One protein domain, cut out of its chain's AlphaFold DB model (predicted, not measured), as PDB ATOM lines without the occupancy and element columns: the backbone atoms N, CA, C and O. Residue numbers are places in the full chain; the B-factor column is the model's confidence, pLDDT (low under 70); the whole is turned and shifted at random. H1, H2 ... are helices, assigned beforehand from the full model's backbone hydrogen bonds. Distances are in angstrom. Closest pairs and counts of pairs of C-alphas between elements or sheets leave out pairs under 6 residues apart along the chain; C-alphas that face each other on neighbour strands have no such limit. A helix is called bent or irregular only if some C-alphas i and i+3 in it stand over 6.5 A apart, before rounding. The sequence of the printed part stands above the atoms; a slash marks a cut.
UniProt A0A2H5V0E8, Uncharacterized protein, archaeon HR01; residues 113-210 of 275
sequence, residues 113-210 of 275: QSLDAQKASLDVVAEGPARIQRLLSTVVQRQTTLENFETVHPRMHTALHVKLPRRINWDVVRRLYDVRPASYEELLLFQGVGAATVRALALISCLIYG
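Overview. This is residues 113 to 210 of the 275 residues of an uncharacterized protein of archaeon HR01 (UniProt A0A2H5V0E8). The longest helix, H7, runs through the middle of a small all-helix body, and H1 and H2 cross it on two of its sides. H5 and H6 pack on H1 at one end of the long axis, while residues 149 to 156, of which 154 to 156 belong to H4, stick out at the other, near the short H3. The 98 residues have seven named helices, H1 to H7 in that order, and no named strand. The whole is compact, with a radius of gyration of the C-alphas of 13.1 A; its spans of 38 by 25 by 20 A are only just elongated.

Along the chain. Find C-alpha 113 at (30.119, 30.516, 48.743); from there H1, residues 113 to 126, runs 22.2 A to C-alpha 126 at (49.025, 25.220, 59.054). H1 is irregular, with C-alphas 113 and 116 7.5 A apart. Next come H2, residues 129 to 140, 16.1 A; H3, residues 146 to 149, 6.0 A; and H4, residues 154 to 162, 12.7 A. H3 is neither bent nor irregular, but only just: its C-alphas 146 and 149 are 6.0 A apart. After H5, residues 170 to 179, 14.2 A, and H6, residues 184 to 189, 8.7 A, look for H7, residues 195 to 209, which runs 20.5 A to C-alpha 209 at (39.395, 19.344, 50.672).

Arrangement. Start at the hub, H1, which touches three helices. It touches H7 about perpendicular, at 85 degrees; the closest C-alphas, of Ser 121 and Leu 201, are 5.1 A apart. With residues 118 to 122 alone it touches H6, closest at the C-alphas of Gln 118 and Tyr 184, 6.1 A. With residues 125 to 126 alone it touches H5, closest at the C-alphas of Val 125 and Tyr 177, 5.6 A. H2 touches H7 about perpendicular, at 81 degrees, closest at the C-alphas of Leu 135 and Ile 204, 6.4 A; with residue 129 alone it touches H5, the C-alphas of Pro 129 and Arg 174 being 5.8 A apart. H4 and H7 are close but not clearly touching, closest at the C-alphas of Leu 160 and Leu 203, 7.9 A. H3 touches no helix. Every O i to N i+4 pair is within hydrogen-bond range in H2, H4, H5, H6 and H7; H1 has 9 of 10, and H3 is too short for such a pair.

Size, cuts and confidence. The C-alphas of Glu 150 and Gln 191 are the two farthest apart, 39.2 A. The printed part has no cut and no long link. The model's confidence is low, under 70, at residues 140 to 166; the mean pLDDT of the printed part is 80.5.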
ATOM      1  N   GLN A 113      29.842  31.844  49.299       93.00
ATOM      2  CA  GLN A 113      30.119  30.516  48.743       93.00
ATOM      3  C   GLN A 113      31.577  30.085  48.937       93.00
ATOM      4  O   GLN A 113      31.860  28.898  48.962       93.00
ATOM      5  N   SER A 114      32.492  31.034  49.138       95.25
ATOM      6  CA  SER A 114      33.915  30.755  49.347       95.25
ATOM      7  C   SER A 114      34.290  30.655  50.833       95.25
ATOM      8  O   SER A 114      35.475  30.587  51.151       95.25
ATOM      9  N   LEU A 115      33.323  30.663  51.763       96.19
ATOM     10  CA  LEU A 115      33.601  30.697  53.205       96.19
ATOM     11  C   LEU A 115      34.386  29.465  53.678       96.19
ATOM     12  O   LEU A 115      35.342  29.596  54.441       96.19
ATOM     13  N   ASP A 116      34.023  28.275  53.207       96.19
ATOM     14  CA  ASP A 116      34.748  27.058  53.578       96.19
ATOM     15  C   ASP A 116      36.131  27.004  52.923       96.19
ATOM     16  O   ASP A 116      37.090  26.550  53.545       96.19
ATOM     17  N   ALA A 117      36.288  27.601  51.739       95.19
ATOM     18  CA  ALA A 117      37.598  27.796  51.131       95.19
ATOM     19  C   ALA A 117      38.487  28.778  51.908       95.19
ATOM     20  O   ALA A 117      39.705  28.590  51.949       95.19
ATOM     21  N   GLN A 118      37.917  29.797  52.563       97.19
ATOM     22  CA  GLN A 118      38.675  30.669  53.467       97.19
ATOM     23  C   GLN A 118      39.218  29.886  54.669       97.19
ATOM     24  O   GLN A 118      40.400  30.017  54.985       97.19
ATOM     25  N   LYS A 119      38.388  29.050  55.309       96.94
ATOM     26  CA  LYS A 119      38.802  28.210  56.450       96.94
ATOM     27  C   LYS A 119      39.868  27.201  56.033       96.94
ATOM     28  O   LYS A 119      40.955  27.197  56.596       96.94
ATOM     29  N   ALA A 120      39.609  26.461  54.958       95.81
ATOM     30  CA  ALA A 120      40.559  25.499  54.418       95.81
ATOM     31  C   ALA A 120      41.879  26.166  53.989       95.81
ATOM     32  O   ALA A 120      42.928  25.534  54.036       95.81
ATOM     33  N   SER A 121      41.873  27.444  53.592       95.56
ATOM     34  CA  SER A 121      43.117  28.174  53.299       95.56
ATOM     35  C   SER A 121      43.986  28.360  54.549       95.56
ATOM     36  O   SER A 121      45.212  28.329  54.435       95.56
ATOM     37  N   LEU A 122      43.377  28.553  55.725       96.31
ATOM     38  CA  LEU A 122      44.090  28.636  57.005       96.31
ATOM     39  C   LEU A 122      44.667  27.273  57.395       96.31
ATOM     40  O   LEU A 122      45.841  27.191  57.759       96.31
ATOM     41  N   ASP A 123      43.887  26.206  57.219       94.88
ATOM     42  CA  ASP A 123      44.332  24.833  57.481       94.88
ATOM     43  C   ASP A 123      45.519  24.451  56.585       94.88
ATOM     44  O   ASP A 123      46.534  23.950  57.065       94.88
ATOM     45  N   VAL A 124      45.455  24.794  55.291       92.81
ATOM     46  CA  VAL A 124      46.561  24.588  54.340       92.81
ATOM     47  C   VAL A 124      47.826  25.320  54.784       92.81
ATOM     48  O   VAL A 124      48.920  24.762  54.691       92.81
ATOM     49  N   VAL A 125      47.703  26.561  55.271       93.88
ATOM     50  CA  VAL A 125      48.845  27.308  55.826       93.88
ATOM     51  C   VAL A 125      49.440  26.568  57.024       93.88
ATOM     52  O   VAL A 125      50.666  26.483  57.118       93.88
ATOM     53  N   ALA A 126      48.603  25.988  57.886       92.62
ATOM     54  CA  ALA A 126      49.025  25.220  59.054       92.62
ATOM     55  C   ALA A 126      49.692  23.871  58.713       92.62
ATOM     56  O   ALA A 126      50.420  23.341  59.550       92.62
ATOM     57  N   GLU A 127      49.531  23.330  57.499       91.19
ATOM     58  CA  GLU A 127      50.269  22.128  57.059       91.19
ATOM     59  C   GLU A 127      51.746  22.411  56.712       91.19
ATOM     60  O   GLU A 127      52.566  21.495  56.595       91.19
ATOM     61  N   GLY A 128      52.094  23.685  56.539       90.06
ATOM     62  CA  GLY A 128      53.457  24.153  56.350       90.06
ATOM     63  C   GLY A 128      53.970  24.179  54.899       90.06
ATOM     64  O   GLY A 128      53.396  23.595  53.973       90.06
ATOM     65  N   PRO A 129      55.102  24.870  54.655       90.38
ATOM     66  CA  PRO A 129      55.515  25.272  53.307       90.38
ATOM     67  C   PRO A 129      55.869  24.110  52.375       90.38
ATOM     68  O   PRO A 129      55.548  24.157  51.190       90.38
ATOM     69  N   ALA A 130      56.514  23.059  52.894       89.06
ATOM     70  CA  ALA A 130      56.911  21.894  52.098       89.06
ATOM     71  C   ALA A 130      55.690  21.132  51.560       89.06
ATOM     72  O   ALA A 130      55.663  20.689  50.408       89.06
ATOM     73  N   ARG A 131      54.643  21.026  52.384       88.12
ATOM     74  CA  ARG A 131      53.380  20.409  51.998       88.12
ATOM     75  C   ARG A 131      52.677  21.246  50.933       88.12
ATOM     76  O   ARG A 131      52.333  20.694  49.892       88.12
ATOM     77  N   ILE A 132      52.583  22.563  51.124       86.69
ATOM     78  CA  ILE A 132      52.021  23.502  50.136       86.69
ATOM     79  C   ILE A 132      52.764  23.421  48.796       86.69
ATOM     80  O   ILE A 132      52.118  23.371  47.753       86.69
ATOM     81  N   GLN A 133      54.100  23.366  48.795       86.00
ATOM     82  CA  GLN A 133      54.905  23.209  47.574       86.00
ATOM     83  C   GLN A 133      54.516  21.961  46.787       86.00
ATOM     84  O   GLN A 133      54.279  22.027  45.579       86.00
ATOM     85  N   ARG A 134      54.414  20.829  47.486       84.62
ATOM     86  CA  ARG A 134      54.025  19.555  46.887       84.62
ATOM     87  C   ARG A 134      52.596  19.615  46.342       84.62
ATOM     88  O   ARG A 134      52.385  19.275  45.185       84.62
ATOM     89  N   LEU A 135      51.641  20.111  47.127       83.25
ATOM     90  CA  LEU A 135      50.241  20.235  46.703       83.25
ATOM     91  C   LEU A 135      50.087  21.172  45.500       83.25
ATOM     92  O   LEU A 135      49.387  20.849  44.546       83.25
ATOM     93  N   LEU A 136      50.807  22.296  45.491       79.25
ATOM     94  CA  LEU A 136      50.813  23.207  44.356       79.25
ATOM     95  C   LEU A 136      51.376  22.543  43.098       79.25
ATOM     96  O   LEU A 136      50.838  22.772  42.019       79.25
ATOM     97  N   SER A 137      52.423  21.717  43.208       77.81
ATOM     98  CA  SER A 137      52.927  20.976  42.045       77.81
ATOM     99  C   SER A 137      51.868  20.039  41.457       77.81
ATOM    100  O   SER A 137      51.715  20.022  40.241       77.81
ATOM    101  N   THR A 138      51.059  19.375  42.293       74.19
ATOM    102  CA  THR A 138      49.915  18.554  41.855       74.19
ATOM    103  C   THR A 138      48.857  19.390  41.124       74.19
ATOM    104  O   THR A 138      48.426  19.021  40.032       74.19
ATOM    105  N   VAL A 139      48.501  20.561  41.671       72.19
ATOM    106  CA  VAL A 139      47.572  21.514  41.030       72.19
ATOM    107  C   VAL A 139      48.122  21.990  39.677       72.19
ATOM    108  O   VAL A 139      47.401  22.028  38.681       72.19
ATOM    109  N   VAL A 140      49.413  22.334  39.611       68.06
ATOM    110  CA  VAL A 140      50.076  22.827  38.390       68.06
ATOM    111  C   VAL A 140      50.186  21.739  37.321       68.06
ATOM    112  O   VAL A 140      50.021  22.031  36.137       68.06
ATOM    113  N   GLN A 141      50.410  20.490  37.731       66.50
ATOM    114  CA  GLN A 141      50.426  19.313  36.858       66.50
ATOM    115  C   GLN A 141      49.024  18.885  36.398       66.50
ATOM    116  O   GLN A 141      48.906  17.928  35.637       66.50
ATOM    117  N   ARG A 142      47.971  19.622  36.791       64.19
ATOM    118  CA  ARG A 142      46.568  19.403  36.397       64.19
ATOM    119  C   ARG A 142      46.020  18.037  36.805       64.19
ATOM    120  O   ARG A 142      45.102  17.526  36.172       64.19
ATOM    121  N   GLN A 143      46.569  17.453  37.864       57.94
ATOM    122  CA  GLN A 143      46.047  16.211  38.406       57.94
ATOM    123  C   GLN A 143      44.767  16.515  39.189       57.94
ATOM    124  O   GLN A 143      44.788  17.259  40.168       57.94
ATOM    125  N   THR A 144      43.649  15.954  38.738       56.50
ATOM    126  CA  THR A 144      42.346  16.067  39.400       56.50
ATOM    127  C   THR A 144      42.104  14.873  40.320       56.50
ATOM    128  O   THR A 144      42.616  13.779  40.080       56.50
ATOM    129  N   THR A 145      41.320  15.070  41.379       57.69
ATOM    130  CA  THR A 145      40.799  13.969  42.200       57.69
ATOM    131  C   THR A 145      39.743  13.177  41.422       57.69
ATOM    132  O   THR A 145      39.168  13.678  40.454       57.69
ATOM    133  N   LEU A 146      39.489  11.929  41.828       51.62
ATOM    134  CA  LEU A 146      38.474  11.064  41.205       51.62
ATOM    135  C   LEU A 146      37.051  11.643  41.320       51.62
ATOM    136  O   LEU A 146      36.230  11.417  40.438       51.62
ATOM    137  N   GLU A 147      36.780  12.441  42.354       51.19
ATOM    138  CA  GLU A 147      35.495  13.126  42.569       51.19
ATOM    139  C   GLU A 147      35.165  14.164  41.480       51.19
ATOM    140  O   GLU A 147      34.000  14.474  41.257       51.19
ATOM    141  N   ASN A 148      36.165  14.648  40.733       52.34
ATOM    142  CA  ASN A 148      35.978  15.624  39.654       52.34
ATOM    143  C   ASN A 148      35.429  15.019  38.344       52.34
ATOM    144  O   ASN A 148      35.382  15.715  37.330       52.34
ATOM    145  N   PHE A 149      35.046  13.740  38.315       46.75
ATOM    146  CA  PHE A 149      34.573  13.093  37.088       46.75
ATOM    147  C   PHE A 149      33.127  13.474  36.711       46.75
ATOM    148  O   PHE A 149      32.781  13.410  35.534       46.75
ATOM    149  N   GLU A 150      32.297  13.923  37.666       40.62
ATOM    150  CA  GLU A 150      30.856  14.153  37.425       40.62
ATOM    151  C   GLU A 150      30.326  15.551  37.812       40.62
ATOM    152  O   GLU A 150      29.278  15.962  37.317       40.62
ATOM    153  N   THR A 151      31.031  16.329  38.642       44.94
ATOM    154  CA  THR A 151      30.470  17.530  39.312       44.94
ATOM    155  C   THR A 151      31.164  18.856  38.991       44.94
ATOM    156  O   THR A 151      30.781  19.902  39.520       44.94
ATOM    157  N   VAL A 152      32.170  18.874  38.114       46.44
ATOM    158  CA  VAL A 152      32.942  20.103  37.892       46.44
ATOM    159  C   VAL A 152      32.149  21.090  37.043       46.44
ATOM    160  O   VAL A 152      31.960  20.914  35.838       46.44
ATOM    161  N   HIS A 153      31.734  22.193  37.667       48.50
ATOM    162  CA  HIS A 153      31.151  23.330  36.969       48.50
ATOM    163  C   HIS A 153      32.091  23.738  35.812       48.50
ATOM    164  O   HIS A 153      33.273  23.985  36.066       48.50
ATOM    165  N   PRO A 154      31.628  23.875  34.551       48.19
ATOM    166  CA  PRO A 154      32.501  24.110  33.389       48.19
ATOM    167  C   PRO A 154      33.488  25.274  33.577       48.19
ATOM    168  O   PRO A 154      34.633  25.224  33.129       48.19
ATOM    169  N   ARG A 155      33.061  26.298  34.330       49.22
ATOM    170  CA  ARG A 155      33.866  27.470  34.714       49.22
ATOM    171  C   ARG A 155      35.069  27.144  35.604       49.22
ATOM    172  O   ARG A 155      36.076  27.827  35.477       49.22
ATOM    173  N   MET A 156      35.001  26.126  36.462       49.97
ATOM    174  CA  MET A 156      36.117  25.694  37.312       49.97
ATOM    175  C   MET A 156      37.210  25.020  36.480       49.97
ATOM    176  O   MET A 156      38.380  25.362  36.645       49.97
ATOM    177  N   HIS A 157      36.843  24.167  35.513       49.69
ATOM    178  CA  HIS A 157      37.805  23.674  34.526       49.69
ATOM    179  C   HIS A 157      38.449  24.854  33.793       49.69
ATOM    180  O   HIS A 157      39.670  24.944  33.756       49.69
ATOM    181  N   THR A 158      37.681  25.814  33.270       46.25
ATOM    182  CA  THR A 158      38.269  26.985  32.591       46.25
ATOM    183  C   THR A 158      39.156  27.823  33.522       46.25
ATOM    184  O   THR A 158      40.235  28.246  33.122       46.25
ATOM    185  N   ALA A 159      38.767  28.032  34.778       49.06
ATOM    186  CA  ALA A 159      39.500  28.879  35.712       49.06
ATOM    187  C   ALA A 159      40.806  28.246  36.227       49.06
ATOM    188  O   ALA A 159      41.826  28.939  36.313       49.06
ATOM    189  N   LEU A 160      40.814  26.928  36.467       50.78
ATOM    190  CA  LEU A 160      42.031  26.145  36.726       50.78
ATOM    191  C   LEU A 160      43.006  26.207  35.538       50.78
ATOM    192  O   LEU A 160      44.221  26.232  35.732       50.78
ATOM    193  N   HIS A 161      42.487  26.302  34.308       46.78
ATOM    194  CA  HIS A 161      43.299  26.421  33.096       46.78
ATOM    195  C   HIS A 161      43.891  27.824  32.863       46.78
ATOM    196  O   HIS A 161      44.886  27.936  32.145       46.78
ATOM    197  N   VAL A 162      43.321  28.892  33.437       48.66
ATOM    198  CA  VAL A 162      43.564  30.257  32.935       48.66
ATOM    199  C   VAL A 162      44.759  30.969  33.580       48.66
ATOM    200  O   VAL A 162      45.539  31.568  32.842       48.66
ATOM    201  N   LYS A 163      44.996  30.911  34.901       60.34
ATOM    202  CA  LYS A 163      46.160  31.609  35.512       60.34
ATOM    203  C   LYS A 163      46.648  30.949  36.817       60.34
ATOM    204  O   LYS A 163      46.440  31.497  37.903       60.34
ATOM    205  N   LEU A 164      47.354  29.819  36.720       64.38
ATOM    206  CA  LEU A 164      48.086  29.238  37.858       64.38
ATOM    207  C   LEU A 164      49.102  30.244  38.445       64.38
ATOM    208  O   LEU A 164      49.727  30.994  37.682       64.38
ATOM    209  N   PRO A 165      49.307  30.280  39.777       64.88
ATOM    210  CA  PRO A 165      50.319  31.133  40.393       64.88
ATOM    211  C   PRO A 165      51.721  30.727  39.915       64.88
ATOM    212  O   PRO A 165      52.276  29.728  40.358       64.88
ATOM    213  N   ARG A 166      52.319  31.500  38.998       62.88
ATOM    214  CA  ARG A 166      53.655  31.188  38.446       62.88
ATOM    215  C   ARG A 166      54.789  31.384  39.455       62.88
ATOM    216  O   ARG A 166      55.847  30.786  39.306       62.88
ATOM    217  N   ARG A 167      54.598  32.265  40.443       71.56
ATOM    218  CA  ARG A 167      55.575  32.571  41.496       71.56
ATOM    219  C   ARG A 167      54.847  32.813  42.813       71.56
ATOM    220  O   ARG A 167      54.042  33.738  42.904       71.56
ATOM    221  N   ILE A 168      55.155  31.997  43.814       81.88
ATOM    222  CA  ILE A 168      54.767  32.215  45.209       81.88
ATOM    223  C   ILE A 168      56.015  32.635  45.974       81.88
ATOM    224  O   ILE A 168      57.091  32.071  45.773       81.88
ATOM    225  N   ASN A 169      55.874  33.630  46.844       87.81
ATOM    226  CA  ASN A 169      56.941  34.000  47.761       87.81
ATOM    227  C   ASN A 169      56.966  33.001  48.933       87.81
ATOM    228  O   ASN A 169      56.164  33.104  49.860       87.81
ATOM    229  N   TRP A 170      57.877  32.028  48.879       89.69
ATOM    230  CA  TRP A 170      57.991  30.980  49.898       89.69
ATOM    231  C   TRP A 170      58.427  31.501  51.269       89.69
ATOM    232  O   TRP A 170      58.059  30.901  52.276       89.69
ATOM    233  N   ASP A 171      59.126  32.632  51.337       91.56
ATOM    234  CA  ASP A 171      59.503  33.248  52.613       91.56
ATOM    235  C   ASP A 171      58.288  33.853  53.319       91.56
ATOM    236  O   ASP A 171      58.185  33.821  54.542       91.56
ATOM    237  N   VAL A 172      57.314  34.353  52.556       91.75
ATOM    238  CA  VAL A 172      56.016  34.762  53.110       91.75
ATOM    239  C   VAL A 172      55.253  33.548  53.635       91.75
ATOM    240  O   VAL A 172      54.721  33.617  54.735       91.75
ATOM    241  N   VAL A 173      55.229  32.437  52.891       91.69
ATOM    242  CA  VAL A 173      54.529  31.209  53.314       91.69
ATOM    243  C   VAL A 173      55.151  30.612  54.580       91.69
ATOM    244  O   VAL A 173      54.419  30.189  55.467       91.69
ATOM    245  N   ARG A 174      56.485  30.625  54.702       94.06
ATOM    246  CA  ARG A 174      57.191  30.220  55.931       94.06
ATOM    247  C   ARG A 174      56.763  31.065  57.127       94.06
ATOM    248  O   ARG A 174      56.268  30.518  58.100       94.06
ATOM    249  N   ARG A 175      56.843  32.393  57.008       95.00
ATOM    250  CA  ARG A 175      56.446  33.291  58.103       95.00
ATOM    251  C   ARG A 175      54.954  33.188  58.450       95.00
ATOM    252  O   ARG A 175      54.597  33.345  59.608       95.00
ATOM    253  N   LEU A 176      54.083  32.921  57.470       93.62
ATOM    254  CA  LEU A 176      52.662  32.642  57.717       93.62
ATOM    255  C   LEU A 176      52.460  31.371  58.541       93.62
ATOM    256  O   LEU A 176      51.632  31.369  59.447       93.62
ATOM    257  N   TYR A 177      53.202  30.308  58.227       94.50
ATOM    258  CA  TYR A 177      53.161  29.058  58.983       94.50
ATOM    259  C   TYR A 177      53.640  29.244  60.429       94.50
ATOM    260  O   TYR A 177      53.067  28.640  61.334       94.50
ATOM    261  N   ASP A 178      54.641  30.098  60.648       93.75
ATOM    262  CA  ASP A 178      55.141  30.400  61.993       93.75
ATOM    263  C   ASP A 178      54.123  31.211  62.809       93.75
ATOM    264  O   ASP A 178      53.903  30.929  63.984       93.75
ATOM    265  N   VAL A 179      53.478  32.204  62.185       94.25
ATOM    266  CA  VAL A 179      52.505  33.085  62.857       94.25
ATOM    267  C   VAL A 179      51.144  32.420  63.059       94.25
ATOM    268  O   VAL A 179      50.486  32.725  64.047       94.25
ATOM    269  N   ARG A 180      50.733  31.511  62.162       93.31
ATOM    270  CA  ARG A 180      49.436  30.806  62.184       93.31
ATOM    271  C   ARG A 180      48.250  31.769  62.359       93.31
ATOM    272  O   ARG A 180      47.691  31.844  63.450       93.31
ATOM    273  N   PRO A 181      47.865  32.512  61.303       95.25
ATOM    274  CA  PRO A 181      46.766  33.472  61.394       95.25
ATOM    275  C   PRO A 181      45.484  32.791  61.888       95.25
ATOM    276  O   PRO A 181      45.100  31.741  61.371       95.25
ATOM    277  N   ALA A 182      44.815  33.403  62.866       95.06
ATOM    278  CA  ALA A 182      43.596  32.859  63.463       95.06
ATOM    279  C   ALA A 182      42.364  33.076  62.571       95.06
ATOM    280  O   ALA A 182      41.342  32.407  62.724       95.06
ATOM    281  N   SER A 183      42.454  34.018  61.630       97.25
ATOM    282  CA  SER A 183      41.367  34.385  60.728       97.25
ATOM    283  C   SER A 183      41.857  34.658  59.306       97.25
ATOM    284  O   SER A 183      43.024  34.972  59.057       97.25
ATOM    285  N   TYR A 184      40.933  34.586  58.346       97.38
ATOM    286  CA  TYR A 184      41.227  34.930  56.954       97.38
ATOM    287  C   TYR A 184      41.600  36.414  56.793       97.38
ATOM    288  O   TYR A 184      42.411  36.776  55.942       97.38
ATOM    289  N   GLU A 185      41.055  37.272  57.654       97.19
ATOM    290  CA  GLU A 185      41.366  38.698  57.705       97.19
ATOM    291  C   GLU A 185      42.833  38.949  58.094       97.19
ATOM    292  O   GLU A 185      43.543  39.678  57.395       97.19
ATOM    293  N   GLU A 186      43.329  38.255  59.124       96.81
ATOM    294  CA  GLU A 186      44.749  38.271  59.502       96.81
ATOM    295  C   GLU A 186      45.649  37.738  58.384       96.81
ATOM    296  O   GLU A 186      46.683  38.343  58.077       96.81
ATOM    297  N   LEU A 187      45.240  36.649  57.720       97.19
ATOM    298  CA  LEU A 187      45.968  36.096  56.576       97.19
ATOM    299  C   LEU A 187      46.115  37.133  55.454       97.19
ATOM    300  O   LEU A 187      47.204  37.289  54.897       97.19
ATOM    301  N   LEU A 188      45.048  37.868  55.120       96.81
ATOM    302  CA  LEU A 188      45.092  38.901  54.080       96.81
ATOM    303  C   LEU A 188      45.954  40.100  54.482       96.81
ATOM    304  O   LEU A 188      46.684  40.647  53.642       96.81
ATOM    305  N   LEU A 189      45.887  40.519  55.746       96.06
ATOM    306  CA  LEU A 189      46.675  41.634  56.273       96.06
ATOM    307  C   LEU A 189      48.159  41.306  56.399       96.06
ATOM    308  O   LEU A 189      48.982  42.223  56.336       96.06
ATOM    309  N   PHE A 190      48.511  40.023  56.477       95.88
ATOM    310  CA  PHE A 190      49.892  39.589  56.590       95.88
ATOM    311  C   PHE A 190      50.786  40.194  55.498       95.88
ATOM    312  O   PHE A 190      50.475  40.228  54.294       95.88
ATOM    313  N   GLN A 191      51.937  40.720  55.919       91.88
ATOM    314  CA  GLN A 191      52.825  41.448  55.025       91.88
ATOM    315  C   GLN A 191      53.475  40.505  54.006       91.88
ATOM    316  O   GLN A 191      54.205  39.574  54.350       91.88
ATOM    317  N   GLY A 192      53.257  40.805  52.725       90.62
ATOM    318  CA  GLY A 192      53.745  40.006  51.601       90.62
ATOM    319  C   GLY A 192      52.731  38.992  51.072       90.62
ATOM    320  O   GLY A 192      52.950  38.453  49.988       90.62
ATOM    321  N   VAL A 193      51.600  38.777  51.761       94.25
ATOM    322  CA  VAL A 193      50.469  38.051  51.167       94.25
ATOM    323  C   VAL A 193      49.847  38.910  50.075       94.25
ATOM    324  O   VAL A 193      49.458  40.061  50.305       94.25
ATOM    325  N   GLY A 194      49.784  38.327  48.880       92.81
ATOM    326  CA  GLY A 194      49.192  38.917  47.687       92.81
ATOM    327  C   GLY A 194      48.327  37.913  46.926       92.81
ATOM    328  O   GLY A 194      48.242  36.741  47.300       92.81
ATOM    329  N   ALA A 195      47.729  38.364  45.822       92.31
ATOM    330  CA  ALA A 195      46.793  37.586  45.006       92.31
ATOM    331  C   ALA A 195      47.307  36.189  44.610       92.31
ATOM    332  O   ALA A 195      46.547  35.224  44.617       92.31
ATOM    333  N   ALA A 196      48.601  36.053  44.301       90.81
ATOM    334  CA  ALA A 196      49.195  34.765  43.935       90.81
ATOM    335  C   ALA A 196      49.145  33.744  45.085       90.81
ATOM    336  O   ALA A 196      48.782  32.595  44.854       90.81
ATOM    337  N   THR A 197      49.464  34.170  46.312       92.94
ATOM    338  CA  THR A 197      49.394  33.320  47.509       92.94
ATOM    339  C   THR A 197      47.949  32.960  47.826       92.94
ATOM    340  O   THR A 197      47.645  31.786  47.990       92.94
ATOM    341  N   VAL A 198      47.045  33.946  47.826       94.69
ATOM    342  CA  VAL A 198      45.611  33.716  48.072       94.69
ATOM    343  C   VAL A 198      45.028  32.726  47.062       94.69
ATOM    344  O   VAL A 198      44.343  31.785  47.446       94.69
ATOM    345  N   ARG A 199      45.359  32.888  45.776       92.25
ATOM    346  CA  ARG A 199      44.928  31.966  44.720       92.25
ATOM    347  C   ARG A 199      45.477  30.563  44.940       92.25
ATOM    348  O   ARG A 199      44.745  29.603  44.770       92.25
ATOM    349  N   ALA A 200      46.759  30.441  45.281       90.00
ATOM    350  CA  ALA A 200      47.375  29.143  45.521       90.00
ATOM    351  C   ALA A 200      46.670  28.386  46.645       90.00
ATOM    352  O   ALA A 200      46.316  27.228  46.455       90.00
ATOM    353  N   LEU A 201      46.432  29.060  47.773       93.06
ATOM    354  CA  LEU A 201      45.726  28.479  48.909       93.06
ATOM    355  C   LEU A 201      44.308  28.066  48.510       93.06
ATOM    356  O   LEU A 201      43.974  26.904  48.674       93.06
ATOM    357  N   ALA A 202      43.543  28.948  47.862       92.50
ATOM    358  CA  ALA A 202      42.191  28.639  47.399       92.50
ATOM    359  C   ALA A 202      42.136  27.409  46.473       92.50
ATOM    360  O   ALA A 202      41.297  26.529  46.649       92.50
ATOM    361  N   LEU A 203      43.051  27.320  45.500       88.12
ATOM    362  CA  LEU A 203      43.108  26.193  44.564       88.12
ATOM    363  C   LEU A 203      43.520  24.885  45.248       88.12
ATOM    364  O   LEU A 203      42.968  23.836  44.926       88.12
ATOM    365  N   ILE A 204      44.473  24.937  46.182       87.69
ATOM    366  CA  ILE A 204      44.865  23.769  46.981       87.69
ATOM    367  C   ILE A 204      43.696  23.330  47.862       87.69
ATOM    368  O   ILE A 204      43.385  22.144  47.894       87.69
ATOM    369  N   SER A 205      43.031  24.273  48.531       90.31
ATOM    370  CA  SER A 205      41.868  23.998  49.369       90.31
ATOM    371  C   SER A 205      40.787  23.276  48.570       90.31
ATOM    372  O   SER A 205      40.315  22.221  48.982       90.31
ATOM    373  N   CYS A 206      40.459  23.794  47.388       86.88
ATOM    374  CA  CYS A 206      39.477  23.197  46.490       86.88
ATOM    375  C   CYS A 206      39.885  21.790  46.023       86.88
ATOM    376  O   CYS A 206      39.080  20.868  46.082       86.88
ATOM    377  N   LEU A 207      41.145  21.592  45.616       82.06
ATOM    378  CA  LEU A 207      41.607  20.295  45.115       82.06
ATOM    379  C   LEU A 207      41.683  19.217  46.207       82.06
ATOM    380  O   LEU A 207      41.416  18.054  45.930       82.06
ATOM    381  N   ILE A 208      42.116  19.582  47.414       78.69
ATOM    382  CA  ILE A 208      42.447  18.615  48.471       78.69
ATOM    383  C   ILE A 208      41.281  18.375  49.422       78.69
ATOM    384  O   ILE A 208      41.096  17.246  49.865       78.69
ATOM    385  N   TYR A 209      40.506  19.415  49.721       82.25
ATOM    386  CA  TYR A 209      39.395  19.344  50.672       82.25
ATOM    387  C   TYR A 209      38.030  19.417  49.980       82.25
ATOM    388  O   TYR A 209      37.015  19.455  50.667       82.25
ATOM    389  N   GLY A 210      37.989  19.482  48.643       81.94
ATOM    390  CA  GLY A 210      36.738  19.480  47.876       81.94
ATOM    391  C   GLY A 210      35.855  20.710  48.104       81.94
ATOM    392  O   GLY A 210      34.674  20.682  47.777       81.94
TER     393      GLY A 210